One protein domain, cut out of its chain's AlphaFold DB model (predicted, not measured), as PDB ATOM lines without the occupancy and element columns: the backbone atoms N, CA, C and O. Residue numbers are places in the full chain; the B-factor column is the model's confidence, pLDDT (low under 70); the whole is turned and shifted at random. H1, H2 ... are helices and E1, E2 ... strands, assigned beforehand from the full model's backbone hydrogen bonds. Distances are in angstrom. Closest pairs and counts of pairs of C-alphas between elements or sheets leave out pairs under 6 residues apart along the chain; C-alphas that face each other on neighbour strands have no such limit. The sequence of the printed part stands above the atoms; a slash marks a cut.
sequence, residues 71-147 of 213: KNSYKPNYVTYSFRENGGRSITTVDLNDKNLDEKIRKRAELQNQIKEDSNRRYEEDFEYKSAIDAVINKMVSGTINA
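What this domain is: This is residues 71 to 147 of the 213 residues of an uncharacterized protein of Gramella echinicola (UniProt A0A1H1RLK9). A two-stranded hairpin, E1 and E2, packs by its open end on residues 105 to 113 of the long helix H1, while its tip, residues 84 to 89, sticks out; beyond H1's far end, H2 turns off at a corner. The 77 printed residues hold, in order, E1, E2, H1, H2; the sheet E1 - E2 is antiparallel and the class mixed. The whole is only just loose, close to extended, with radius of gyration of the C-alphas 16.8 A and spans 49 by 35 by 20 A.

How they stand to each other: Start at the hairpin of E1, residues 78 to 85, and E2, residues 88 to 95, where N 83 and O 90, 2.9 A apart, are within hydrogen-bond range. The closest C-alphas of E1 and H1, residues 103 to 125, are Val 79 and Ala 109, 6.0 A apart. H2, residues 127 to 141, is apart from both strands; its residues 129 to 133 alone touch H1, by residues 122 to 124 alone, only at the corner, about perpendicular at 76 degrees, closest at C-alphas 123 and 130, 4.7 A. In H1 and H2 every O i to N i+4 pair is within hydrogen-bond range.

Where its parts are: Find C-alpha 78 at (-46.005, 51.738, 13.965), where E1 begins its 21.0 A; E2 spans 22.6 A. H1 runs 32.5 A, and H2 20.6 A to C-alpha 141 at (-64.781, 34.508, 4.682).

The domain as a whole: The farthest C-alphas, Lys 71 and Ala 147, are 53.6 A apart. The printed part has no cut and no long link. Confidence is under 70 at residues 71 to 76 and 143 to 147.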
ATOM      1  N   LYS A  71     -47.223  68.099  24.540       44.91
ATOM      2  CA  LYS A  71     -47.005  66.713  24.247       44.91
ATOM      3  C   LYS A  71     -46.977  66.771  22.729       44.91
ATOM      4  O   LYS A  71     -48.026  66.840  22.093       44.91
ATOM      5  N   ASN A  72     -45.775  66.862  22.157       46.16
ATOM      6  CA  ASN A  72     -45.492  66.063  20.995       46.16
ATOM      7  C   ASN A  72     -45.926  64.698  21.489       46.16
ATOM      8  O   ASN A  72     -45.215  64.020  22.226       46.16
ATOM      9  N   SER A  73     -47.223  64.443  21.303       47.16
ATOM     10  CA  SER A  73     -47.825  63.158  21.445       47.16
ATOM     11  C   SER A  73     -47.054  62.472  20.366       47.16
ATOM     12  O   SER A  73     -47.369  62.636  19.190       47.16
ATOM     13  N   TYR A  74     -45.941  61.870  20.766       53.16
ATOM     14  CA  TYR A  74     -45.269  60.894  19.974       53.16
ATOM     15  C   TYR A  74     -46.366  59.867  19.764       53.16
ATOM     16  O   TYR A  74     -46.708  59.109  20.666       53.16
ATOM     17  N   LYS A  75     -47.103  60.050  18.669       54.59
ATOM     18  CA  LYS A  75     -48.050  59.092  18.163       54.59
ATOM     19  C   LYS A  75     -47.100  58.137  17.478       54.59
ATOM     20  O   LYS A  75     -46.581  58.513  16.424       54.59
ATOM     21  N   PRO A  76     -46.734  57.027  18.132       61.00
ATOM     22  CA  PRO A  76     -45.847  56.087  17.486       61.00
ATOM     23  C   PRO A  76     -46.487  55.715  16.150       61.00
ATOM     24  O   PRO A  76     -47.681  55.396  16.098       61.00
ATOM     25  N   ASN A  77     -45.727  55.854  15.069       76.31
ATOM     26  CA  ASN A  77     -46.211  55.507  13.744       76.31
ATOM     27  C   ASN A  77     -45.705  54.103  13.448       76.31
ATOM     28  O   ASN A  77     -44.706  53.907  12.754       76.31
ATOM     29  N   TYR A  78     -46.357  53.137  14.096       80.88
ATOM     30  CA  TYR A  78     -46.005  51.738  13.965       80.88
ATOM     31  C   TYR A  78     -46.427  51.223  12.595       80.88
ATOM     32  O   TYR A  78     -47.615  51.157  12.274       80.88
ATOM     33  N   VAL A  79     -45.445  50.786  11.817       81.75
ATOM     34  CA  VAL A  79     -45.663  50.064  10.571       81.75
ATOM     35  C   VAL A  79     -45.168  48.641  10.748       81.75
ATOM     36  O   VAL A  79     -44.000  48.389  11.045       81.75
ATOM     37  N   THR A  80     -46.077  47.692  10.560       83.00
ATOM     38  CA  THR A  80     -45.742  46.273  10.497       83.00
ATOM     39  C   THR A  80     -45.515  45.892   9.046       83.00
ATOM     40  O   THR A  80     -46.404  46.053   8.209       83.00
ATOM     41  N   TYR A  81     -44.338  45.358   8.741       80.81
ATOM     42  CA  TYR A  81     -44.049  44.806   7.425       80.81
ATOM     43  C   TYR A  81     -43.445  43.410   7.559       80.81
ATOM     44  O   TYR A  81     -42.855  43.048   8.579       80.81
ATOM     45  N   SER A  82     -43.635  42.592   6.526       81.06
ATOM     46  CA  SER A  82     -43.114  41.228   6.494       81.06
ATOM     47  C   SER A  82     -42.113  41.058   5.367       81.06
ATOM     48  O   SER A  82     -42.381  41.493   4.249       81.06
ATOM     49  N   PHE A  83     -41.003  40.381   5.633       81.44
ATOM     50  CA  PHE A  83     -39.971  40.083   4.644       81.44
ATOM     51  C   PHE A  83     -39.528  38.624   4.753       81.44
ATOM     52  O   PHE A  83     -39.737  37.968   5.774       81.44
ATOM     53  N   ARG A  84     -38.955  38.091   3.670       80.56
ATOM     54  CA  ARG A  84     -38.370  36.751   3.687       80.56
ATOM     55  C   ARG A  84     -36.907  36.833   4.089       80.56
ATOM     56  O   ARG A  84     -36.138  37.545   3.451       80.56
ATOM     57  N   GLU A  85     -36.544  36.076   5.109       79.38
ATOM     58  CA  GLU A  85     -35.164  35.900   5.549       79.38
ATOM     59  C   GLU A  85     -34.957  34.414   5.848       79.38
ATOM     60  O   GLU A  85     -35.803  33.780   6.477       79.38
ATOM     61  N   ASN A  86     -33.883  33.833   5.308       79.56
ATOM     62  CA  ASN A  86     -33.533  32.416   5.482       79.56
ATOM     63  C   ASN A  86     -34.671  31.421   5.164       79.56
ATOM     64  O   ASN A  86     -34.842  30.416   5.843       79.56
ATOM     65  N   GLY A  87     -35.481  31.707   4.137       82.25
ATOM     66  CA  GLY A  87     -36.584  30.834   3.709       82.25
ATOM     67  C   GLY A  87     -37.859  30.922   4.562       82.25
ATOM     68  O   GLY A  87     -38.888  30.386   4.155       82.25
ATOM     69  N   GLY A  88     -37.830  31.647   5.684       76.94
ATOM     70  CA  GLY A  88     -38.994  31.949   6.519       76.94
ATOM     71  C   GLY A  88     -39.587  33.330   6.228       76.94
ATOM     72  O   GLY A  88     -38.931  34.202   5.656       76.94
ATOM     73  N   ARG A  89     -40.848  33.549   6.625       81.06
ATOM     74  CA  ARG A  89     -41.474  34.882   6.652       81.06
ATOM     75  C   ARG A  89     -41.270  35.482   8.042       81.06
ATOM     76  O   ARG A  89     -41.855  34.988   8.999       81.06
ATOM     77  N   SER A  90     -40.475  36.542   8.137       79.44
ATOM     78  CA  SER A  90     -40.327  37.341   9.355       79.44
ATOM     79  C   SER A  90     -41.279  38.535   9.308       79.44
ATOM     80  O   SER A  90     -41.519  39.102   8.237       79.44
ATOM     81  N   ILE A  91     -41.860  38.890  10.452       82.94
ATOM     82  CA  ILE A  91     -42.751  40.042  10.614       82.94
ATOM     83  C   ILE A  91     -42.105  40.959  11.645       82.94
ATOM     84  O   ILE A  91     -41.831  40.533  12.765       82.94
ATOM     85  N   THR A  92     -41.871  42.214  11.278       83.75
ATOM     86  CA  THR A  92     -41.274  43.205  12.174       83.75
ATOM     87  C   THR A  92     -42.173  44.426  12.235       83.75
ATOM     88  O   THR A  92     -42.664  44.905  11.211       83.75
ATOM     89  N   THR A  93     -42.404  44.910  13.451       85.12
ATOM     90  CA  THR A  93     -43.116  46.163  13.698       85.12
ATOM     91  C   THR A  93     -42.092  47.215  14.059       85.12
ATOM     92  O   THR A  93     -41.270  47.003  14.947       85.12
ATOM     93  N   VAL A  94     -42.130  48.319  13.330       85.56
ATOM     94  CA  VAL A  94     -41.130  49.372  13.406       85.56
ATOM     95  C   VAL A  94     -41.826  50.701  13.605       85.56
ATOM     96  O   VAL A  94     -42.863  50.954  12.998       85.56
ATOM     97  N   ASP A  95     -41.251  51.548  14.447       85.75
ATOM     98  CA  ASP A  95     -41.712  52.916  14.606       85.75
ATOM     99  C   ASP A  95     -40.969  53.835  13.638       85.75
ATOM    100  O   ASP A  95     -39.754  54.009  13.739       85.75
ATOM    101  N   LEU A  96     -41.695  54.424  12.687       82.06
ATOM    102  CA  LEU A  96     -41.110  55.326  11.691       82.06
ATOM    103  C   LEU A  96     -40.544  56.615  12.302       82.06
ATOM    104  O   LEU A  96     -39.736  57.289  11.665       82.06
ATOM    105  N   ASN A  97     -40.949  56.958  13.525       81.94
ATOM    106  CA  ASN A  97     -40.478  58.153  14.215       81.94
ATOM    107  C   ASN A  97     -39.202  57.910  15.050       81.94
ATOM    108  O   ASN A  97     -38.682  58.860  15.645       81.94
ATOM    109  N   ASP A  98     -38.690  56.673  15.102       83.00
ATOM    110  CA  ASP A  98     -37.448  56.350  15.806       83.00
ATOM    111  C   ASP A  98     -36.223  56.854  15.020       83.00
ATOM    112  O   ASP A  98     -35.995  56.505  13.861       83.00
ATOM    113  N   LYS A  99     -35.402  57.683  15.674       80.50
ATOM    114  CA  LYS A  99     -34.181  58.264  15.094       80.50
ATOM    115  C   LYS A  99     -33.043  57.254  14.949       80.50
ATOM    116  O   LYS A  99     -32.135  57.502  14.161       80.50
ATOM    117  N   ASN A 100     -33.083  56.150  15.693       85.81
ATOM    118  CA  ASN A 100     -32.050  55.113  15.683       85.81
ATOM    119  C   ASN A 100     -32.365  53.969  14.709       85.81
ATOM    120  O   ASN A 100     -31.653  52.966  14.678       85.81
ATOM    121  N   LEU A 101     -33.438  54.103  13.929       84.56
ATOM    122  CA  LEU A 101     -33.857  53.080  12.996       84.56
ATOM    123  C   LEU A 101     -32.909  52.990  11.797       84.56
ATOM    124  O   LEU A 101     -32.618  53.992  11.140       84.56
ATOM    125  N   ASP A 102     -32.484  51.767  11.476       87.75
ATOM    126  CA  ASP A 102     -31.674  51.488  10.292       87.75
ATOM    127  C   ASP A 102     -32.350  52.011   9.011       87.75
ATOM    128  O   ASP A 102     -33.539  51.788   8.767       87.75
ATOM    129  N   GLU A 103     -31.586  52.700   8.159       87.94
ATOM    130  CA  GLU A 103     -32.134  53.407   6.996       87.94
ATOM    131  C   GLU A 103     -32.795  52.447   5.994       87.94
ATOM    132  O   GLU A 103     -33.818  52.775   5.381       87.94
ATOM    133  N   LYS A 104     -32.246  51.238   5.839       86.88
ATOM    134  CA  LYS A 104     -32.799  50.214   4.945       86.88
ATOM    135  C   LYS A 104     -34.123  49.678   5.482       86.88
ATOM    136  O   LYS A 104     -35.044  49.452   4.697       86.88
ATOM    137  N   ILE A 105     -34.232  49.489   6.797       85.19
ATOM    138  CA  ILE A 105     -35.484  49.115   7.466       85.19
ATOM    139  C   ILE A 105     -36.522  50.234   7.324       85.19
ATOM    140  O   ILE A 105     -37.658  49.961   6.933       85.19
ATOM    141  N   ARG A 106     -36.123  51.491   7.544       86.56
ATOM    142  CA  ARG A 106     -37.006  52.656   7.417       86.56
ATOM    143  C   ARG A 106     -37.609  52.775   6.020       86.56
ATOM    144  O   ARG A 106     -38.828  52.800   5.898       86.56
ATOM    145  N   LYS A 107     -36.787  52.728   4.965       87.62
ATOM    146  CA  LYS A 107     -37.268  52.799   3.570       87.62
ATOM    147  C   LYS A 107     -38.259  51.684   3.230       87.62
ATOM    148  O   LYS A 107     -39.216  51.906   2.496       87.62
ATOM    149  N   ARG A 108     -38.045  50.474   3.761       86.12
ATOM    150  CA  ARG A 108     -38.966  49.340   3.567       86.12
ATOM    151  C   ARG A 108     -40.302  49.568   4.267       86.12
ATOM    152  O   ARG A 108     -41.342  49.311   3.670       86.12
ATOM    153  N   ALA A 109     -40.267  50.049   5.508       86.81
ATOM    154  CA  ALA A 109     -41.468  50.377   6.264       86.81
ATOM    155  C   ALA A 109     -42.251  51.530   5.606       86.81
ATOM    156  O   ALA A 109     -43.462  51.422   5.433       86.81
ATOM    157  N   GLU A 110     -41.570  52.584   5.148       88.25
ATOM    158  CA  GLU A 110     -42.178  53.702   4.413       88.25
ATOM    159  C   GLU A 110     -42.850  53.239   3.116       88.25
ATOM    160  O   GLU A 110     -44.013  53.563   2.882       88.25
ATOM    161  N   LEU A 111     -42.162  52.424   2.308       89.19
ATOM    162  CA  LEU A 111     -42.723  51.866   1.076       89.19
ATOM    163  C   LEU A 111     -43.971  51.020   1.358       89.19
ATOM    164  O   LEU A 111     -44.974  51.135   0.657       89.19
ATOM    165  N   GLN A 112     -43.938  50.187   2.400       86.94
ATOM    166  CA  GLN A 112     -45.095  49.381   2.785       86.94
ATOM    167  C   GLN A 112     -46.278  50.260   3.213       86.94
ATOM    168  O   GLN A 112     -47.423  49.944   2.883       86.94
ATOM    169  N   ASN A 113     -46.011  51.357   3.927       87.81
ATOM    170  CA  ASN A 113     -47.048  52.302   4.323       87.81
ATOM    171  C   ASN A 113     -47.658  53.010   3.105       87.81
ATOM    172  O   ASN A 113     -48.877  53.069   2.990       87.81
ATOM    173  N   GLN A 114     -46.831  53.440   2.148       90.00
ATOM    174  CA  GLN A 114     -47.299  54.028   0.889       90.00
ATOM    175  C   GLN A 114     -48.162  53.056   0.077       90.00
ATOM    176  O   GLN A 114     -49.214  53.441  -0.420       90.00
ATOM    177  N   ILE A 115     -47.761  51.784  -0.026       89.12
ATOM    178  CA  ILE A 115     -48.556  50.752  -0.712       89.12
ATOM    179  C   ILE A 115     -49.909  50.563  -0.022       89.12
ATOM    180  O   ILE A 115     -50.928  50.412  -0.691       89.12
ATOM    181  N   LYS A 116     -49.932  50.570   1.315       87.94
ATOM    182  CA  LYS A 116     -51.169  50.449   2.092       87.94
ATOM    183  C   LYS A 116     -52.095  51.641   1.858       87.94
ATOM    184  O   LYS A 116     -53.284  51.443   1.639       87.94
ATOM    185  N   GLU A 117     -51.559  52.856   1.889       90.38
ATOM    186  CA  GLU A 117     -52.319  54.079   1.621       90.38
ATOM    187  C   GLU A 117     -52.851  54.109   0.181       90.38
ATOM    188  O   GLU A 117     -54.035  54.371  -0.015       90.38
ATOM    189  N   ASP A 118     -52.030  53.756  -0.817       93.44
ATOM    190  CA  ASP A 118     -52.460  53.675  -2.220       93.44
ATOM    191  C   ASP A 118     -53.537  52.601  -2.425       93.44
ATOM    192  O   ASP A 118     -54.526  52.837  -3.113       93.44
ATOM    193  N   SER A 119     -53.387  51.435  -1.792       91.06
ATOM    194  CA  SER A 119     -54.375  50.353  -1.848       91.06
ATOM    195  C   SER A 119     -55.708  50.762  -1.218       91.06
ATOM    196  O   SER A 119     -56.752  50.538  -1.827       91.06
ATOM    197  N   ASN A 120     -55.683  51.414  -0.050       92.19
ATOM    198  CA  ASN A 120     -56.890  51.932   0.597       92.19
ATOM    199  C   ASN A 120     -57.576  52.997  -0.265       92.19
ATOM    200  O   ASN A 120     -58.784  52.933  -0.465       92.19
ATOM    201  N   ARG A 121     -56.802  53.933  -0.827       93.88
ATOM    202  CA  ARG A 121     -57.331  54.958  -1.730       93.88
ATOM    203  C   ARG A 121     -58.009  54.332  -2.947       93.88
ATOM    204  O   ARG A 121     -59.145  54.671  -3.249       93.88
ATOM    205  N   ARG A 122     -57.356  53.372  -3.612       92.75
ATOM    206  CA  ARG A 122     -57.957  52.651  -4.750       92.75
ATOM    207  C   ARG A 122     -59.211  51.886  -4.351       92.75
ATOM    208  O   ARG A 122     -60.146  51.824  -5.129       92.75
ATOM    209  N   TYR A 123     -59.251  51.315  -3.153       93.31
ATOM    210  CA  TYR A 123     -60.449  50.638  -2.660       93.31
ATOM    211  C   TYR A 123     -61.641  51.595  -2.482       93.31
ATOM    212  O   TYR A 123     -62.788  51.188  -2.659       93.31
ATOM    213  N   GLU A 124     -61.390  52.864  -2.158       92.62
ATOM    214  CA  GLU A 124     -62.435  53.883  -2.018       92.62
ATOM    215  C   GLU A 124     -62.834  54.523  -3.356       92.62
ATOM    216  O   GLU A 124     -64.018  54.772  -3.582       92.62
ATOM    217  N   GLU A 125     -61.867  54.774  -4.241       94.94
ATOM    218  CA  GLU A 125     -62.057  55.543  -5.480       94.94
ATOM    219  C   GLU A 125     -62.364  54.675  -6.715       94.94
ATOM    220  O   GLU A 125     -63.098  55.113  -7.601       94.94
ATOM    221  N   ASP A 126     -61.823  53.454  -6.795       94.81
ATOM    222  CA  ASP A 126     -61.926  52.567  -7.961       94.81
ATOM    223  C   ASP A 126     -62.907  51.414  -7.696       94.81
ATOM    224  O   ASP A 126     -62.665  50.498  -6.903       94.81
ATOM    225  N   PHE A 127     -64.037  51.452  -8.409       91.44
ATOM    226  CA  PHE A 127     -65.097  50.454  -8.297       91.44
ATOM    227  C   PHE A 127     -64.648  49.042  -8.704       91.44
ATOM    228  O   PHE A 127     -65.044  48.067  -8.061       91.44
ATOM    229  N   GLU A 128     -63.829  48.911  -9.749       92.12
ATOM    230  CA  GLU A 128     -63.368  47.609 -10.239       92.12
ATOM    231  C   GLU A 128     -62.404  46.977  -9.232       92.12
ATOM    232  O   GLU A 128     -62.561  45.808  -8.860       92.12
ATOM    233  N   TYR A 129     -61.469  47.776  -8.708       90.56
ATOM    234  CA  TYR A 129     -60.541  47.341  -7.668       90.56
ATOM    235  C   TYR A 129     -61.277  46.901  -6.398       90.56
ATOM    236  O   TYR A 129     -61.021  45.815  -5.870       90.56
ATOM    237  N   LYS A 130     -62.245  47.702  -5.937       91.31
ATOM    238  CA  LYS A 130     -63.091  47.368  -4.790       91.31
ATOM    239  C   LYS A 130     -63.834  46.049  -4.993       91.31
ATOM    240  O   LYS A 130     -63.747  45.161  -4.146       91.31
ATOM    241  N   SER A 131     -64.510  45.894  -6.133       88.38
ATOM    242  CA  SER A 131     -65.273  44.684  -6.450       88.38
ATOM    243  C   SER A 131     -64.389  43.434  -6.475       88.38
ATOM    244  O   SER A 131     -64.814  42.373  -6.015       88.38
ATOM    245  N   ALA A 132     -63.164  43.535  -6.998       90.75
ATOM    246  CA  ALA A 132     -62.221  42.421  -7.026       90.75
ATOM    247  C   ALA A 132     -61.758  42.021  -5.615       90.75
ATOM    248  O   ALA A 132     -61.732  40.831  -5.287       90.75
ATOM    249  N   ILE A 133     -61.429  42.997  -4.763       90.56
ATOM    250  CA  ILE A 133     -61.023  42.754  -3.372       90.56
ATOM    251  C   ILE A 133     -62.174  42.141  -2.570       90.56
ATOM    252  O   ILE A 133     -61.974  41.122  -1.907       90.56
ATOM    253  N   ASP A 134     -63.383  42.689  -2.686       88.31
ATOM    254  CA  ASP A 134     -64.567  42.177  -1.995       88.31
ATOM    255  C   ASP A 134     -64.889  40.743  -2.427       88.31
ATOM    256  O   ASP A 134     -65.208  39.905  -1.586       88.31
ATOM    257  N   ALA A 135     -64.741  40.407  -3.712       88.75
ATOM    258  CA  ALA A 135     -64.915  39.038  -4.192       88.75
ATOM    259  C   ALA A 135     -63.916  38.060  -3.544       88.75
ATOM    260  O   ALA A 135     -64.296  36.954  -3.149       88.75
ATOM    261  N   VAL A 136     -62.650  38.465  -3.391       88.25
ATOM    262  CA  VAL A 136     -61.617  37.652  -2.730       88.25
ATOM    263  C   VAL A 136     -61.895  37.518  -1.232       88.25
ATOM    264  O   VAL A 136     -61.831  36.408  -0.706       88.25
ATOM    265  N   ILE A 137     -62.240  38.613  -0.546       86.00
ATOM    266  CA  ILE A 137     -62.584  38.602   0.883       86.00
ATOM    267  C   ILE A 137     -63.796  37.712   1.121       86.00
ATOM    268  O   ILE A 137     -63.731  36.823   1.965       86.00
ATOM    269  N   ASN A 138     -64.860  37.890   0.341       83.69
ATOM    270  CA  ASN A 138     -66.056  37.065   0.436       83.69
ATOM    271  C   ASN A 138     -65.705  35.592   0.255       83.69
ATOM    272  O   ASN A 138     -66.100  34.789   1.088       83.69
ATOM    273  N   LYS A 139     -64.873  35.245  -0.734       81.56
ATOM    274  CA  LYS A 139     -64.407  33.867  -0.952       81.56
ATOM    275  C   LYS A 139     -63.608  33.298   0.229       81.56
ATOM    276  O   LYS A 139     -63.741  32.115   0.536       81.56
ATOM    277  N   MET A 140     -62.786  34.116   0.891       76.75
ATOM    278  CA  MET A 140     -62.033  33.705   2.084       76.75
ATOM    279  C   MET A 140     -62.936  33.548   3.315       76.75
ATOM    280  O   MET A 140     -62.784  32.585   4.064       76.75
ATOM    281  N   VAL A 141     -63.883  34.469   3.516       80.12
ATOM    282  CA  VAL A 141     -64.781  34.508   4.682       80.12
ATOM    283  C   VAL A 141     -65.872  33.444   4.591       80.12
ATOM    284  O   VAL A 141     -66.181  32.805   5.592       80.12
ATOM    285  N   SER A 142     -66.424  33.184   3.404       70.81
ATOM    286  CA  SER A 142     -67.444  32.148   3.209       70.81
ATOM    287  C   SER A 142     -66.884  30.722   3.228       70.81
ATOM    288  O   SER A 142     -67.629  29.776   2.979       70.81
ATOM    289  N   GLY A 143     -65.586  30.536   3.499       53.88
ATOM    290  CA  GLY A 143     -64.958  29.214   3.583       53.88
ATOM    291  C   GLY A 143     -64.951  28.431   2.264       53.88
ATOM    292  O   GLY A 143     -64.596  27.253   2.244       53.88
ATOM    293  N   THR A 144     -65.297  29.058   1.139       48.91
ATOM    294  CA  THR A 144     -65.295  28.441  -0.193       48.91
ATOM    295  C   THR A 144     -63.901  28.518  -0.819       48.91
ATOM    296  O   THR A 144     -63.675  29.098  -1.881       48.91
ATOM    297  N   ILE A 145     -62.937  27.870  -0.155       49.41
ATOM    298  CA  ILE A 145     -61.689  27.425  -0.800       49.41
ATOM    299  C   ILE A 145     -61.961  26.234  -1.735       49.41
ATOM    300  O   ILE A 145     -61.194  25.987  -2.658       49.41
ATOM    301  N   ASN A 146     -63.122  25.591  -1.617       43.59
ATOM    302  CA  ASN A 146     -63.681  24.825  -2.720       43.59
ATOM    303  C   ASN A 146     -64.588  25.754  -3.518       43.59
ATOM    304  O   ASN A 146     -65.472  26.388  -2.941       43.59
ATOM    305  N   ALA A 147     -64.382  25.830  -4.830       46.78
ATOM    306  CA  ALA A 147     -65.432  26.247  -5.741       46.78
ATOM    307  C   ALA A 147     -66.685  25.422  -5.403       46.78
ATOM    308  O   ALA A 147     -66.772  24.243  -5.743       46.78
TER     309      ALA A 147